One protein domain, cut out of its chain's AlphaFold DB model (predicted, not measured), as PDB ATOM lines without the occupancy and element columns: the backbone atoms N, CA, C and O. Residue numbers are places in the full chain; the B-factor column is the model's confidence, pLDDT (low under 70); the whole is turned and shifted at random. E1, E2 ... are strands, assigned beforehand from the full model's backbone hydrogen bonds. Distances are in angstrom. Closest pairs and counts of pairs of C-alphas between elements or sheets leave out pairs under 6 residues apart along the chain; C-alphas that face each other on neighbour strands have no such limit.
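What this domain is: This is residues 181 to 292 of the 611 residues of the protein "EGF-like domain-containing protein" of Deltaproteobacteria bacterium (UniProt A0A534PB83). With little regular structure, four small hairpins, E1-E2, E3-E4, E5-E6 and E7-E8, follow one another among loops; E1-E2 makes one end, and the other three cluster together. The 112 printed residues hold eight named strands, E1 to E8, in four antiparallel pairs: all strand, with 32 residues in named elements. The whole is compact, radius of gyration of the C-alphas 13.6 A, spanning 41 by 28 by 25 A.

Where its parts are: E1, residues 194 to 198, begins at C-alpha (114.836, 271.280, 157.373) and measures 12.5 A; E2, 205 to 209, 12.6 A. E3 is 232 to 235, E4 238 to 241, E5 253 to 255, E6 263 to 265, E7 278 to 281, E8 288 to 291, ending at (108.664, 288.112, 169.785).

How they stand to each other: Within hydrogen-bond range are N 195 and O 208, 2.8 A, in hairpin E1-E2; N 235 and O 238, 2.8 A, in E3-E4; N 254 and O 264, 2.8 A, in E5-E6; N 280 and O 289, 2.9 A, in E7-E8. The closest C-alphas of E4 and E6 are Pro 241 and Cys 263, 5.5 A; of E6 and E8, Ala 265 and Cys 290, 5.4 A. E1 and E2 are apart from E3 to E8.

The domain as a whole: The printed part has no cut; links E2 to E3, E4 to E5 and E6 to E7 are long. Twenty residues have pLDDT under 70, among them 256 to 261 and 281 to 287.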
ATOM      1  N   LEU A 181     114.635 262.960 165.674       87.25
ATOM      2  CA  LEU A 181     115.037 263.937 164.675       87.25
ATOM      3  C   LEU A 181     116.553 263.865 164.495       87.25
ATOM      4  O   LEU A 181     117.272 263.582 165.452       87.25
ATOM      5  N   ALA A 182     117.050 264.091 163.279       87.19
ATOM      6  CA  ALA A 182     118.488 264.027 163.016       87.19
ATOM      7  C   ALA A 182     119.230 265.060 163.878       87.19
ATOM      8  O   ALA A 182     118.848 266.231 163.903       87.19
ATOM      9  N   ASP A 183     120.263 264.624 164.594       88.94
ATOM     10  CA  ASP A 183     121.057 265.473 165.478       88.94
ATOM     11  C   ASP A 183     121.974 266.378 164.653       88.94
ATOM     12  O   ASP A 183     122.781 265.911 163.846       88.94
ATOM     13  N   CYS A 184     121.846 267.683 164.868       90.88
ATOM     14  CA  CYS A 184     122.686 268.701 164.243       90.88
ATOM     15  C   CYS A 184     123.463 269.524 165.280       90.88
ATOM     16  O   CYS A 184     124.050 270.561 164.956       90.88
ATOM     17  N   SER A 185     123.491 269.076 166.541       87.94
ATOM     18  CA  SER A 185     124.201 269.739 167.644       87.94
ATOM     19  C   SER A 185     125.704 269.866 167.374       87.94
ATOM     20  O   SER A 185     126.333 270.800 167.860       87.94
ATOM     21  N   GLY A 186     126.270 268.957 166.571       87.75
ATOM     22  CA  GLY A 186     127.670 268.964 166.139       87.75
ATOM     23  C   GLY A 186     127.948 269.787 164.875       87.75
ATOM     24  O   GLY A 186     129.054 269.709 164.346       87.75
ATOM     25  N   GLY A 187     126.974 270.552 164.368       84.62
ATOM     26  CA  GLY A 187     127.119 271.364 163.153       84.62
ATOM     27  C   GLY A 187     126.856 270.610 161.846       84.62
ATOM     28  O   GLY A 187     127.240 271.088 160.780       84.62
ATOM     29  N   GLN A 188     126.215 269.441 161.903       86.19
ATOM     30  CA  GLN A 188     125.819 268.687 160.716       86.19
ATOM     31  C   GLN A 188     124.780 269.456 159.882       86.19
ATOM     32  O   GLN A 188     123.862 270.081 160.418       86.19
ATOM     33  N   SER A 189     124.904 269.377 158.555       85.19
ATOM     34  CA  SER A 189     123.940 269.957 157.617       85.19
ATOM     35  C   SER A 189     122.619 269.191 157.647       85.19
ATOM     36  O   SER A 189     122.599 267.965 157.549       85.19
ATOM     37  N   CYS A 190     121.510 269.922 157.711       85.25
ATOM     38  CA  CYS A 190     120.175 269.345 157.624       85.25
ATOM     39  C   CYS A 190     119.747 269.120 156.166       85.25
ATOM     40  O   CYS A 190     120.162 269.852 155.265       85.25
ATOM     41  N   ALA A 191     118.921 268.097 155.928       83.38
ATOM     42  CA  ALA A 191     118.376 267.809 154.603       83.38
ATOM     43  C   ALA A 191     117.518 268.981 154.086       83.38
ATOM     44  O   ALA A 191     116.958 269.754 154.870       83.38
ATOM     45  N   SER A 192     117.390 269.114 152.763       77.88
ATOM     46  CA  SER A 192     116.632 270.200 152.127       77.88
ATOM     47  C   SER A 192     115.216 270.331 152.705       77.88
ATOM     48  O   SER A 192     114.475 269.352 152.731       77.88
ATOM     49  N   GLY A 193     114.843 271.538 153.145       75.44
ATOM     50  CA  GLY A 193     113.543 271.823 153.777       75.44
ATOM     51  C   GLY A 193     113.533 271.720 155.309       75.44
ATOM     52  O   GLY A 193     112.546 272.099 155.941       75.44
ATOM     53  N   THR A 194     114.638 271.281 155.917       83.00
ATOM     54  CA  THR A 194     114.836 271.280 157.373       83.00
ATOM     55  C   THR A 194     115.970 272.227 157.772       83.00
ATOM     56  O   THR A 194     116.908 272.453 157.007       83.00
ATOM     57  N   ALA A 195     115.876 272.809 158.963       84.75
ATOM     58  CA  ALA A 195     116.882 273.687 159.545       84.75
ATOM     59  C   ALA A 195     117.308 273.152 160.913       84.75
ATOM     60  O   ALA A 195     116.505 272.568 161.642       84.75
ATOM     61  N   CYS A 196     118.577 273.368 161.261       86.75
ATOM     62  CA  CYS A 196     119.090 272.996 162.571       86.75
ATOM     63  C   CYS A 196     118.542 273.958 163.630       86.75
ATOM     64  O   CYS A 196     118.910 275.134 163.648       86.75
ATOM     65  N   ALA A 197     117.666 273.465 164.502       85.00
ATOM     66  CA  ALA A 197     117.001 274.257 165.531       85.00
ATOM     67  C   ALA A 197     117.147 273.602 166.908       85.00
ATOM     68  O   ALA A 197     117.241 272.380 167.026       85.00
ATOM     69  N   SER A 198     117.180 274.429 167.953       82.31
ATOM     70  CA  SER A 198     117.219 273.954 169.339       82.31
ATOM     71  C   SER A 198     115.948 273.184 169.686       82.31
ATOM     72  O   SER A 198     114.851 273.561 169.270       82.31
ATOM     73  N   LEU A 199     116.105 272.114 170.461       79.62
ATOM     74  CA  LEU A 199     114.993 271.356 171.020       79.62
ATOM     75  C   LEU A 199     114.446 272.030 172.285       79.62
ATOM     76  O   LEU A 199     115.132 272.802 172.952       79.62
ATOM     77  N   TRP A 200     113.195 271.713 172.628       72.44
ATOM     78  CA  TRP A 200     112.451 272.290 173.760       72.44
ATOM     79  C   TRP A 200     112.967 271.855 175.136       72.44
ATOM     80  O   TRP A 200     112.487 272.346 176.156       72.44
ATOM     81  N   TYR A 201     113.945 270.952 175.174       70.19
ATOM     82  CA  TYR A 201     114.573 270.464 176.390       70.19
ATOM     83  C   TYR A 201     116.077 270.254 176.162       70.19
ATOM     84  O   TYR A 201     116.511 269.761 175.121       70.19
ATOM     85  N   GLY A 202     116.879 270.630 177.158       72.44
ATOM     86  CA  GLY A 202     118.337 270.519 177.098       72.44
ATOM     87  C   GLY A 202     119.004 271.479 176.104       72.44
ATOM     88  O   GLY A 202     118.427 272.474 175.675       72.44
ATOM     89  N   SER A 203     120.265 271.191 175.775       77.25
ATOM     90  CA  SER A 203     121.101 271.981 174.857       77.25
ATOM     91  C   SER A 203     121.193 271.389 173.445       77.25
ATOM     92  O   SER A 203     121.970 271.876 172.623       77.25
ATOM     93  N   SER A 204     120.457 270.312 173.172       83.62
ATOM     94  CA  SER A 204     120.507 269.591 171.901       83.62
ATOM     95  C   SER A 204     119.782 270.350 170.786       83.62
ATOM     96  O   SER A 204     118.780 271.033 171.014       83.62
ATOM     97  N   LYS A 205     120.282 270.205 169.558       86.25
ATOM     98  CA  LYS A 205     119.678 270.720 168.328       86.25
ATOM     99  C   LYS A 205     119.353 269.574 167.385       86.25
ATOM    100  O   LYS A 205     120.111 268.612 167.286       86.25
ATOM    101  N   ALA A 206     118.258 269.709 166.654       88.56
ATOM    102  CA  ALA A 206     117.858 268.734 165.656       88.56
ATOM    103  C   ALA A 206     117.494 269.398 164.328       88.56
ATOM    104  O   ALA A 206     117.205 270.594 164.270       88.56
ATOM    105  N   CYS A 207     117.495 268.615 163.256       86.69
ATOM    106  CA  CYS A 207     116.971 269.031 161.966       86.69
ATOM    107  C   CYS A 207     115.445 268.997 161.994       86.69
ATOM    108  O   CYS A 207     114.840 267.926 162.025       86.69
ATOM    109  N   ILE A 208     114.834 270.179 161.986       85.38
ATOM    110  CA  ILE A 208     113.384 270.365 162.081       85.38
ATOM    111  C   ILE A 208     112.895 271.028 160.798       85.38
ATOM    112  O   ILE A 208     113.573 271.903 160.257       85.38
ATOM    113  N   THR A 209     111.726 270.634 160.293       80.81
ATOM    114  CA  THR A 209     111.086 271.309 159.157       80.81
ATOM    115  C   THR A 209     110.995 272.812 159.421       80.81
ATOM    116  O   THR A 209     110.624 273.241 160.518       80.81
ATOM    117  N   GLY A 210     111.375 273.618 158.425       74.25
ATOM    118  CA  GLY A 210     111.382 275.076 158.555       74.25
ATOM    119  C   GLY A 210     110.038 275.608 159.070       74.25
ATOM    120  O   GLY A 210     108.986 275.230 158.563       74.25
ATOM    121  N   GLY A 211     110.074 276.466 160.093       69.56
ATOM    122  CA  GLY A 211     108.873 277.023 160.729       69.56
ATOM    123  C   GLY A 211     108.334 276.237 161.931       69.56
ATOM    124  O   GLY A 211     107.478 276.759 162.636       69.56
ATOM    125  N   LEU A 212     108.868 275.049 162.234       74.75
ATOM    126  CA  LEU A 212     108.470 274.242 163.402       74.75
ATOM    127  C   LEU A 212     109.544 274.188 164.503       74.75
ATOM    128  O   LEU A 212     109.452 273.373 165.412       74.75
ATOM    129  N   GLY A 213     110.598 274.998 164.415       77.31
ATOM    130  CA  GLY A 213     111.643 275.048 165.440       77.31
ATOM    131  C   GLY A 213     111.215 275.801 166.700       77.31
ATOM    132  O   GLY A 213     110.278 276.595 166.680       77.31
ATOM    133  N   LEU A 214     111.941 275.599 167.797       80.06
ATOM    134  CA  LEU A 214     111.848 276.485 168.951       80.06
ATOM    135  C   LEU A 214     112.131 277.928 168.507       80.06
ATOM    136  O   LEU A 214     113.060 278.175 167.738       80.06
ATOM    137  N   ASP A 215     111.317 278.861 168.988       81.81
ATOM    138  CA  ASP A 215     111.370 280.281 168.652       81.81
ATOM    139  C   ASP A 215     111.058 280.601 167.167       81.81
ATOM    140  O   ASP A 215     111.355 281.695 166.680       81.81
ATOM    141  N   SER A 216     110.426 279.675 166.432       81.88
ATOM    142  CA  SER A 216     109.907 279.940 165.085       81.88
ATOM    143  C   SER A 216     108.634 280.786 165.117       81.88
ATOM    144  O   SER A 216     107.886 280.777 166.093       81.88
ATOM    145  N   ALA A 217     108.347 281.500 164.027       82.38
ATOM    146  CA  ALA A 217     107.063 282.174 163.881       82.38
ATOM    147  C   ALA A 217     105.920 281.147 163.806       82.38
ATOM    148  O   ALA A 217     106.023 280.152 163.086       82.38
ATOM    149  N   CYS A 218     104.820 281.412 164.504       82.19
ATOM    150  CA  CYS A 218     103.613 280.591 164.464       82.19
ATOM    151  C   CYS A 218     102.378 281.456 164.155       82.19
ATOM    152  O   CYS A 218     102.301 282.608 164.587       82.19
ATOM    153  N   PRO A 219     101.412 280.935 163.377       76.25
ATOM    154  CA  PRO A 219     100.330 281.753 162.829       76.25
ATOM    155  C   PRO A 219      99.141 281.950 163.780       76.25
ATOM    156  O   PRO A 219      98.330 282.845 163.553       76.25
ATOM    157  N   THR A 220      98.991 281.116 164.814       81.38
ATOM    158  CA  THR A 220      97.772 281.073 165.636       81.38
ATOM    159  C   THR A 220      98.116 280.971 167.112       81.38
ATOM    160  O   THR A 220      98.581 279.931 167.565       81.38
ATOM    161  N   GLU A 221      97.865 282.047 167.858       81.38
ATOM    162  CA  GLU A 221      98.103 282.124 169.302       81.38
ATOM    163  C   GLU A 221      97.387 280.992 170.056       81.38
ATOM    164  O   GLU A 221      96.231 280.677 169.773       81.38
ATOM    165  N   GLY A 222      98.074 280.369 171.014       77.81
ATOM    166  CA  GLY A 222      97.549 279.262 171.812       77.81
ATOM    167  C   GLY A 222      97.530 277.900 171.106       77.81
ATOM    168  O   GLY A 222      97.314 276.884 171.767       77.81
ATOM    169  N   ALA A 223      97.780 277.840 169.794       82.31
ATOM    170  CA  ALA A 223      97.875 276.570 169.081       82.31
ATOM    171  C   ALA A 223      99.148 275.813 169.479       82.31
ATOM    172  O   ALA A 223     100.196 276.421 169.712       82.31
ATOM    173  N   ALA A 224      99.066 274.481 169.518       82.38
ATOM    174  CA  ALA A 224     100.258 273.649 169.603       82.38
ATOM    175  C   ALA A 224     101.165 273.938 168.400       82.38
ATOM    176  O   ALA A 224     100.698 274.137 167.277       82.38
ATOM    177  N   CYS A 225     102.462 273.986 168.646       84.06
ATOM    178  CA  CYS A 225     103.466 274.222 167.621       84.06
ATOM    179  C   CYS A 225     104.674 273.322 167.896       84.06
ATOM    180  O   CYS A 225     104.740 272.680 168.942       84.06
ATOM    181  N   GLY A 226     105.625 273.264 166.966       82.00
ATOM    182  CA  GLY A 226     106.766 272.363 167.087       82.00
ATOM    183  C   GLY A 226     106.487 270.940 166.581       82.00
ATOM    184  O   GLY A 226     105.364 270.625 166.192       82.00
ATOM    185  N   PRO A 227     107.506 270.066 166.542       78.62
ATOM    186  CA  PRO A 227     107.354 268.656 166.233       78.62
ATOM    187  C   PRO A 227     106.555 267.964 167.337       78.62
ATOM    188  O   PRO A 227     106.486 268.437 168.479       78.62
ATOM    189  N   PHE A 228     106.002 266.801 167.008       77.56
ATOM    190  CA  PHE A 228     105.269 265.982 167.962       77.56
ATOM    191  C   PHE A 228     106.060 265.773 169.268       77.56
ATOM    192  O   PHE A 228     107.267 265.512 169.249       77.56
ATOM    193  N   GLY A 229     105.377 265.914 170.408       74.44
ATOM    194  CA  GLY A 229     105.959 265.735 171.741       74.44
ATOM    195  C   GLY A 229     106.669 266.956 172.337       74.44
ATOM    196  O   GLY A 229     106.989 266.941 173.525       74.44
ATOM    197  N   SER A 230     106.881 268.028 171.565       73.19
ATOM    198  CA  SER A 230     107.593 269.242 172.013       73.19
ATOM    199  C   SER A 230     106.917 270.005 173.162       73.19
ATOM    200  O   SER A 230     107.562 270.835 173.799       73.19
ATOM    201  N   ASN A 231     105.635 269.727 173.444       77.12
ATOM    202  CA  ASN A 231     104.808 270.435 174.433       77.12
ATOM    203  C   ASN A 231     104.940 271.966 174.313       77.12
ATOM    204  O   ASN A 231     105.078 272.683 175.307       77.12
ATOM    205  N   ALA A 232     104.957 272.456 173.075       81.25
ATOM    206  CA  ALA A 232     105.129 273.859 172.757       81.25
ATOM    207  C   ALA A 232     103.813 274.491 172.314       81.25
ATOM    208  O   ALA A 232     102.917 273.830 171.782       81.25
ATOM    209  N   ILE A 233     103.698 275.787 172.563       84.81
ATOM    210  CA  ILE A 233     102.506 276.576 172.293       84.81
ATOM    211  C   ILE A 233     102.905 277.867 171.592       84.81
ATOM    212  O   ILE A 233     103.949 278.459 171.875       84.81
ATOM    213  N   CYS A 234     102.076 278.299 170.651       83.94
ATOM    214  CA  CYS A 234     102.244 279.577 169.998       83.94
ATOM    215  C   CYS A 234     101.932 280.698 170.991       83.94
ATOM    216  O   CYS A 234     100.826 280.771 171.526       83.94
ATOM    217  N   THR A 235     102.915 281.543 171.275       82.56
ATOM    218  CA  THR A 235     102.783 282.665 172.200       82.56
ATOM    219  C   THR A 235     103.457 283.905 171.630       82.56
ATOM    220  O   THR A 235     104.622 283.865 171.241       82.56
ATOM    221  N   ALA A 236     102.724 285.012 171.564       76.12
ATOM    222  CA  ALA A 236     103.114 286.243 170.882       76.12
ATOM    223  C   ALA A 236     103.591 286.006 169.430       76.12
ATOM    224  O   ALA A 236     104.532 286.651 168.953       76.12
ATOM    225  N   GLY A 237     102.953 285.060 168.731       80.25
ATOM    226  CA  GLY A 237     103.338 284.654 167.375       80.25
ATOM    227  C   GLY A 237     104.669 283.898 167.288       80.25
ATOM    228  O   GLY A 237     105.231 283.793 166.197       80.25
ATOM    229  N   VAL A 238     105.181 283.384 168.411       83.69
ATOM    230  CA  VAL A 238     106.407 282.581 168.493       83.69
ATOM    231  C   VAL A 238     106.118 281.213 169.096       83.69
ATOM    232  O   VAL A 238     105.420 281.102 170.100       83.69
ATOM    233  N   CYS A 239     106.666 280.155 168.507       85.75
ATOM    234  CA  CYS A 239     106.561 278.817 169.058       85.75
ATOM    235  C   CYS A 239     107.500 278.647 170.254       85.75
ATOM    236  O   CYS A 239     108.721 278.618 170.095       85.75
ATOM    237  N   VAL A 240     106.939 278.514 171.453       86.38
ATOM    238  CA  VAL A 240     107.711 278.485 172.701       86.38
ATOM    239  C   VAL A 240     107.339 277.295 173.585       86.38
ATOM    240  O   VAL A 240     106.236 276.762 173.461       86.38
ATOM    241  N   PRO A 241     108.224 276.862 174.503       82.50
ATOM    242  CA  PRO A 241     107.914 275.795 175.441       82.50
ATOM    243  C   PRO A 241     106.765 276.244 176.337       82.50
ATOM    244  O   PRO A 241     106.737 277.399 176.774       82.50
ATOM    245  N   LYS A 242     105.835 275.342 176.638       81.56
ATOM    246  CA  LYS A 242     104.833 275.595 177.671       81.56
ATOM    247  C   LYS A 242     105.533 275.701 179.029       81.56
ATOM    248  O   LYS A 242     106.448 274.927 179.313       81.56
ATOM    249  N   SER A 243     105.117 276.661 179.850       73.94
ATOM    250  CA  SER A 243     105.535 276.715 181.254       73.94
ATOM    251  C   SER A 243     105.155 275.422 181.977       73.94
ATOM    252  O   SER A 243     104.178 274.754 181.615       73.94
ATOM    253  N   ASP A 244     105.945 275.043 182.982       70.19
ATOM    254  CA  ASP A 244     105.595 273.905 183.828       70.19
ATOM    255  C   ASP A 244     104.332 274.189 184.668       70.19
ATOM    256  O   ASP A 244     103.756 275.279 184.629       70.19
ATOM    257  N   ALA A 245     103.862 273.196 185.428       55.97
ATOM    258  CA  ALA A 245     102.663 273.343 186.259       55.97
ATOM    259  C   ALA A 245     102.790 274.464 187.315       55.97
ATOM    260  O   ALA A 245     101.776 274.999 187.757       55.97
ATOM    261  N   SER A 246     104.018 274.842 187.681       49.53
ATOM    262  CA  SER A 246     104.331 275.966 188.570       49.53
ATOM    263  C   SER A 246     104.449 277.315 187.848       49.53
ATOM    264  O   SER A 246     104.685 278.331 188.495       49.53
ATOM    265  N   GLY A 247     104.277 277.359 186.522       58.56
ATOM    266  CA  GLY A 247     104.446 278.576 185.727       58.56
ATOM    267  C   GLY A 247     105.908 279.007 185.567       58.56
ATOM    268  O   GLY A 247     106.162 280.124 185.113       58.56
ATOM    269  N   LEU A 248     106.870 278.158 185.942       63.50
ATOM    270  CA  LEU A 248     108.290 278.460 185.851       63.50
ATOM    271  C   LEU A 248     108.793 278.180 184.433       63.50
ATOM    272  O   LEU A 248     108.436 277.195 183.781       63.50
ATOM    273  N   CYS A 249     109.641 279.085 183.956       72.62
ATOM    274  CA  CYS A 249     110.375 278.940 182.711       72.62
ATOM    275  C   CYS A 249     111.839 278.631 183.026       72.62
ATOM    276  O   CYS A 249     112.396 279.149 183.994       72.62
ATOM    277  N   GLY A 250     112.469 277.791 182.199       69.50
ATOM    278  CA  GLY A 250     113.902 277.512 182.310       69.50
ATOM    279  C   GLY A 250     114.757 278.783 182.210       69.50
ATOM    280  O   GLY A 250     114.309 279.819 181.714       69.50
ATOM    281  N   SER A 251     116.008 278.700 182.672       73.69
ATOM    282  CA  SER A 251     116.955 279.823 182.675       73.69
ATOM    283  C   SER A 251     117.030 280.524 181.313       73.69
ATOM    284  O   SER A 251     117.220 279.868 180.290       73.69
ATOM    285  N   GLY A 252     116.914 281.856 181.311       76.12
ATOM    286  CA  GLY A 252     116.937 282.668 180.089       76.12
ATOM    287  C   GLY A 252     115.590 282.776 179.365       76.12
ATOM    288  O   GLY A 252     115.553 283.267 178.237       76.12
ATOM    289  N   ARG A 253     114.486 282.336 179.985       80.62
ATOM    290  CA  ARG A 253     113.124 282.529 179.471       80.62
ATOM    291  C   ARG A 253     112.199 283.202 180.492       80.62
ATOM    292  O   ARG A 253     112.408 283.104 181.698       80.62
ATOM    293  N   ILE A 254     111.165 283.878 179.995       76.88
ATOM    294  CA  ILE A 254     110.159 284.626 180.759       76.88
ATOM    295  C   ILE A 254     108.783 283.996 180.514       76.88
ATOM    296  O   ILE A 254     108.384 283.818 179.363       76.88
ATOM    297  N   GLY A 255     108.055 283.681 181.588       72.88
ATOM    298  CA  GLY A 255     106.653 283.255 181.521       72.88
ATOM    299  C   GLY A 255     105.714 284.458 181.492       72.88
ATOM    300  O   GLY A 255     105.972 285.450 182.173       72.88
ATOM    301  N   LEU A 256     104.638 284.392 180.703       60.81
ATOM    302  CA  LEU A 256     103.693 285.508 180.568       60.81
ATOM    303  C   LEU A 256     102.580 285.505 181.628       60.81
ATOM    304  O   LEU A 256     102.072 286.574 181.954       60.81
ATOM    305  N   VAL A 257     102.195 284.339 182.167       52.12
ATOM    306  CA  VAL A 257     101.177 284.186 183.230       52.12
ATOM    307  C   VAL A 257     101.282 282.790 183.881       52.12
ATOM    308  O   VAL A 257     101.547 281.823 183.156       52.12
ATOM    309  N   PRO A 258     101.029 282.626 185.198       43.91
ATOM    310  CA  PRO A 258     100.896 281.305 185.812       43.91
ATOM    311  C   PRO A 258      99.707 280.540 185.213       43.91
ATOM    312  O   PRO A 258      98.592 281.055 185.180       43.91
ATOM    313  N   GLY A 259      99.946 279.311 184.755       47.00
ATOM    314  CA  GLY A 259      98.912 278.440 184.191       47.00
ATOM    315  C   GLY A 259      98.723 278.602 182.678       47.00
ATOM    316  O   GLY A 259      97.992 279.464 182.207       47.00
ATOM    317  N   ALA A 260      99.337 277.684 181.923       47.38
ATOM    318  CA  ALA A 260      99.123 277.436 180.491       47.38
ATOM    319  C   ALA A 260      99.651 278.478 179.483       47.38
ATOM    320  O   ALA A 260      99.192 278.484 178.341       47.38
ATOM    321  N   THR A 261     100.656 279.286 179.837       63.88
ATOM    322  CA  THR A 261     101.310 280.187 178.865       63.88
ATOM    323  C   THR A 261     102.714 279.741 178.465       63.88
ATOM    324  O   THR A 261     103.340 278.916 179.136       63.88
ATOM    325  N   GLY A 262     103.172 280.230 177.311       73.75
ATOM    326  CA  GLY A 262     104.482 279.932 176.752       73.75
ATOM    327  C   GLY A 262     105.633 280.728 177.381       73.75
ATOM    328  O   GLY A 262     105.436 281.816 177.922       73.75
ATOM    329  N   CYS A 263     106.847 280.181 177.285       81.06
ATOM    330  CA  CYS A 263     108.088 280.749 177.814       81.06
ATOM    331  C   CYS A 263     108.904 281.468 176.723       81.06
ATOM    332  O   CYS A 263     109.622 280.823 175.952       81.06
ATOM    333  N   LEU A 264     108.844 282.801 176.666       84.69
ATOM    334  CA  LEU A 264     109.586 283.621 175.693       84.69
ATOM    335  C   LEU A 264     111.071 283.732 176.057       84.69
ATOM    336  O   LEU A 264     111.406 283.764 177.235       84.69
ATOM    337  N   ALA A 265     111.966 283.838 175.073       84.31
ATOM    338  CA  ALA A 265     113.381 284.116 175.339       84.31
ATOM    339  C   ALA A 265     113.567 285.516 175.959       84.31
ATOM    340  O   ALA A 265     113.007 286.492 175.454       84.31
ATOM    341  N   ASP A 266     114.342 285.602 177.047       85.38
ATOM    342  CA  ASP A 266     114.645 286.848 177.761       85.38
ATOM    343  C   ASP A 266     115.732 287.638 177.015       85.38
ATOM    344  O   ASP A 266     116.855 287.163 176.835       85.38
ATOM    345  N   CYS A 267     115.405 288.860 176.597       87.25
ATOM    346  CA  CYS A 267     116.344 289.788 175.967       87.25
ATOM    347  C   CYS A 267     116.574 291.057 176.808       87.25
ATOM    348  O   CYS A 267     117.153 292.035 176.330       87.25
ATOM    349  N   SER A 268     116.163 291.051 178.082       80.75
ATOM    350  CA  SER A 268     116.261 292.200 178.996       80.75
ATOM    351  C   SER A 268     117.707 292.624 179.262       80.75
ATOM    352  O   SER A 268     117.977 293.804 179.463       80.75
ATOM    353  N   THR A 269     118.650 291.679 179.231       82.44
ATOM    354  CA  THR A 269     120.083 291.913 179.490       82.44
ATOM    355  C   THR A 269     120.899 292.167 178.218       82.44
ATOM    356  O   THR A 269     122.119 292.040 178.238       82.44
ATOM    357  N   GLY A 270     120.248 292.487 177.093       74.62
ATOM    358  CA  GLY A 270     120.924 292.726 175.812       74.62
ATOM    359  C   GLY A 270     121.283 291.454 175.036       74.62
ATOM    360  O   GLY A 270     121.973 291.540 174.023       74.62
ATOM    361  N   SER A 271     120.811 290.281 175.475       81.31
ATOM    362  CA  SER A 271     120.920 289.042 174.696       81.31
ATOM    363  C   SER A 271     120.199 289.213 173.348       81.31
ATOM    364  O   SER A 271     119.035 289.627 173.342       81.31
ATOM    365  N   PRO A 272     120.852 288.930 172.203       82.00
ATOM    366  CA  PRO A 272     120.232 289.090 170.897       82.00
ATOM    367  C   PRO A 272     119.105 288.073 170.718       82.00
ATOM    368  O   PRO A 272     119.252 286.894 171.043       82.00
ATOM    369  N   CYS A 273     117.988 288.531 170.161       82.12
ATOM    370  CA  CYS A 273     116.920 287.637 169.749       82.12
ATOM    371  C   CYS A 273     117.338 286.803 168.526       82.12
ATOM    372  O   CYS A 273     118.151 287.268 167.720       82.12
ATOM    373  N   PRO A 274     116.779 285.587 168.359       79.31
ATOM    374  CA  PRO A 274     116.892 284.832 167.115       79.31
ATOM    375  C   PRO A 274     116.554 285.714 165.907       79.31
ATOM    376  O   PRO A 274     115.692 286.582 166.008       79.31
ATOM    377  N   SER A 275     117.206 285.491 164.764       69.94
ATOM    378  CA  SER A 275     117.219 286.408 163.606       69.94
ATOM    379  C   SER A 275     115.851 286.757 162.995       69.94
ATOM    380  O   SER A 275     115.772 287.666 162.174       69.94
ATOM    381  N   ALA A 276     114.784 286.062 163.391       73.00
ATOM    382  CA  ALA A 276     113.406 286.321 162.978       73.00
ATOM    383  C   ALA A 276     112.564 287.078 164.029       73.00
ATOM    384  O   ALA A 276     111.383 287.324 163.790       73.00
ATOM    385  N   LEU A 277     113.134 287.413 165.191       82.44
ATOM    386  CA  LEU A 277     112.426 287.969 166.343       82.44
ATOM    387  C   LEU A 277     113.000 289.330 166.749       82.44
ATOM    388  O   LEU A 277     114.201 289.580 166.655       82.44
ATOM    389  N   THR A 278     112.135 290.188 167.279       85.19
ATOM    390  CA  THR A 278     112.504 291.498 167.820       85.19
ATOM    391  C   THR A 278     112.421 291.460 169.341       85.19
ATOM    392  O   THR A 278     111.499 290.869 169.906       85.19
ATOM    393  N   CYS A 279     113.381 292.095 170.016       85.38
ATOM    394  CA  CYS A 279     113.336 292.268 171.465       85.38
ATOM    395  C   CYS A 279     112.328 293.366 171.819       85.38
ATOM    396  O   CYS A 279     112.572 294.539 171.531       85.38
ATOM    397  N   ASN A 280     111.203 292.994 172.425       77.56
ATOM    398  CA  ASN A 280     110.113 293.914 172.731       77.56
ATOM    399  C   ASN A 280     109.804 293.960 174.228       77.56
ATOM    400  O   ASN A 280     109.996 292.974 174.937       77.56
ATOM    401  N   GLU A 281     109.297 295.099 174.703       68.88
ATOM    402  CA  GLU A 281     108.825 295.223 176.086       68.88
ATOM    403  C   GLU A 281     107.603 294.337 176.328       68.88
ATOM    404  O   GLU A 281     106.654 294.325 175.542       68.88
ATOM    405  N   LEU A 282     107.640 293.590 177.429       62.72
ATOM    406  CA  LEU A 282     106.518 292.800 177.911       62.72
ATOM    407  C   LEU A 282     105.790 293.585 179.006       62.72
ATOM    408  O   LEU A 282     106.401 294.323 179.773       62.72
ATOM    409  N   TRP A 283     104.480 293.373 179.135       50.34
ATOM    410  CA  TRP A 283     103.642 294.022 180.157       50.34
ATOM    411  C   TRP A 283     103.956 293.573 181.605       50.34
ATOM    412  O   TRP A 283     103.270 293.971 182.539       50.34
ATOM    413  N   TYR A 284     104.990 292.746 181.801       46.44
ATOM    414  CA  TYR A 284     105.351 292.115 183.067       46.44
ATOM    415  C   TYR A 284     106.755 292.545 183.530       46.44
ATOM    416  O   TYR A 284     107.750 292.333 182.834       46.44
ATOM    417  N   SER A 285     106.830 293.143 184.724       46.94
ATOM    418  CA  SER A 285     108.072 293.428 185.470       46.94
ATOM    419  C   SER A 285     109.165 294.214 184.723       46.94
ATOM    420  O   SER A 285     110.342 294.072 185.047       46.94
ATOM    421  N   GLY A 286     108.813 295.018 183.712       57.53
ATOM    422  CA  GLY A 286     109.785 295.795 182.926       57.53
ATOM    423  C   GLY A 286     110.767 294.940 182.111       57.53
ATOM    424  O   GLY A 286     111.799 295.445 181.668       57.53
ATOM    425  N   LYS A 287     110.477 293.645 181.931       66.88
ATOM    426  CA  LYS A 287     111.321 292.732 181.156       66.88
ATOM    427  C   LYS A 287     111.036 292.837 179.659       66.88
ATOM    428  O   LYS A 287     109.942 293.213 179.236       66.88
ATOM    429  N   LYS A 288     112.024 292.458 178.847       77.44
ATOM    430  CA  LYS A 288     111.917 292.372 177.388       77.44
ATOM    431  C   LYS A 288     112.002 290.921 176.932       77.44
ATOM    432  O   LYS A 288     112.866 290.175 177.391       77.44
ATOM    433  N   GLY A 289     111.119 290.532 176.018       82.19
ATOM    434  CA  GLY A 289     111.079 289.195 175.426       82.19
ATOM    435  C   GLY A 289     111.237 289.230 173.911       82.19
ATOM    436  O   GLY A 289     110.863 290.205 173.259       82.19
ATOM    437  N   CYS A 290     111.779 288.155 173.342       83.38
ATOM    438  CA  CYS A 290     111.886 287.992 171.893       83.38
ATOM    439  C   CYS A 290     110.550 287.557 171.286       83.38
ATOM    440  O   CYS A 290     110.082 286.455 171.563       83.38
ATOM    441  N   THR A 291     109.958 288.390 170.430       82.38
ATOM    442  CA  THR A 291     108.664 288.112 169.785       82.38
ATOM    443  C   THR A 291     108.722 288.367 168.274       82.38
ATOM    444  O   THR A 291     109.460 289.237 167.811       82.38
ATOM    445  N   ALA A 292     107.950 287.613 167.478       73.56
ATOM    446  CA  ALA A 292     107.934 287.741 166.009       73.56
ATOM    447  C   ALA A 292     107.201 289.011 165.553       73.56
ATOM    448  O   ALA A 292     107.464 289.570 164.490       73.56
TER     449      ALA A 292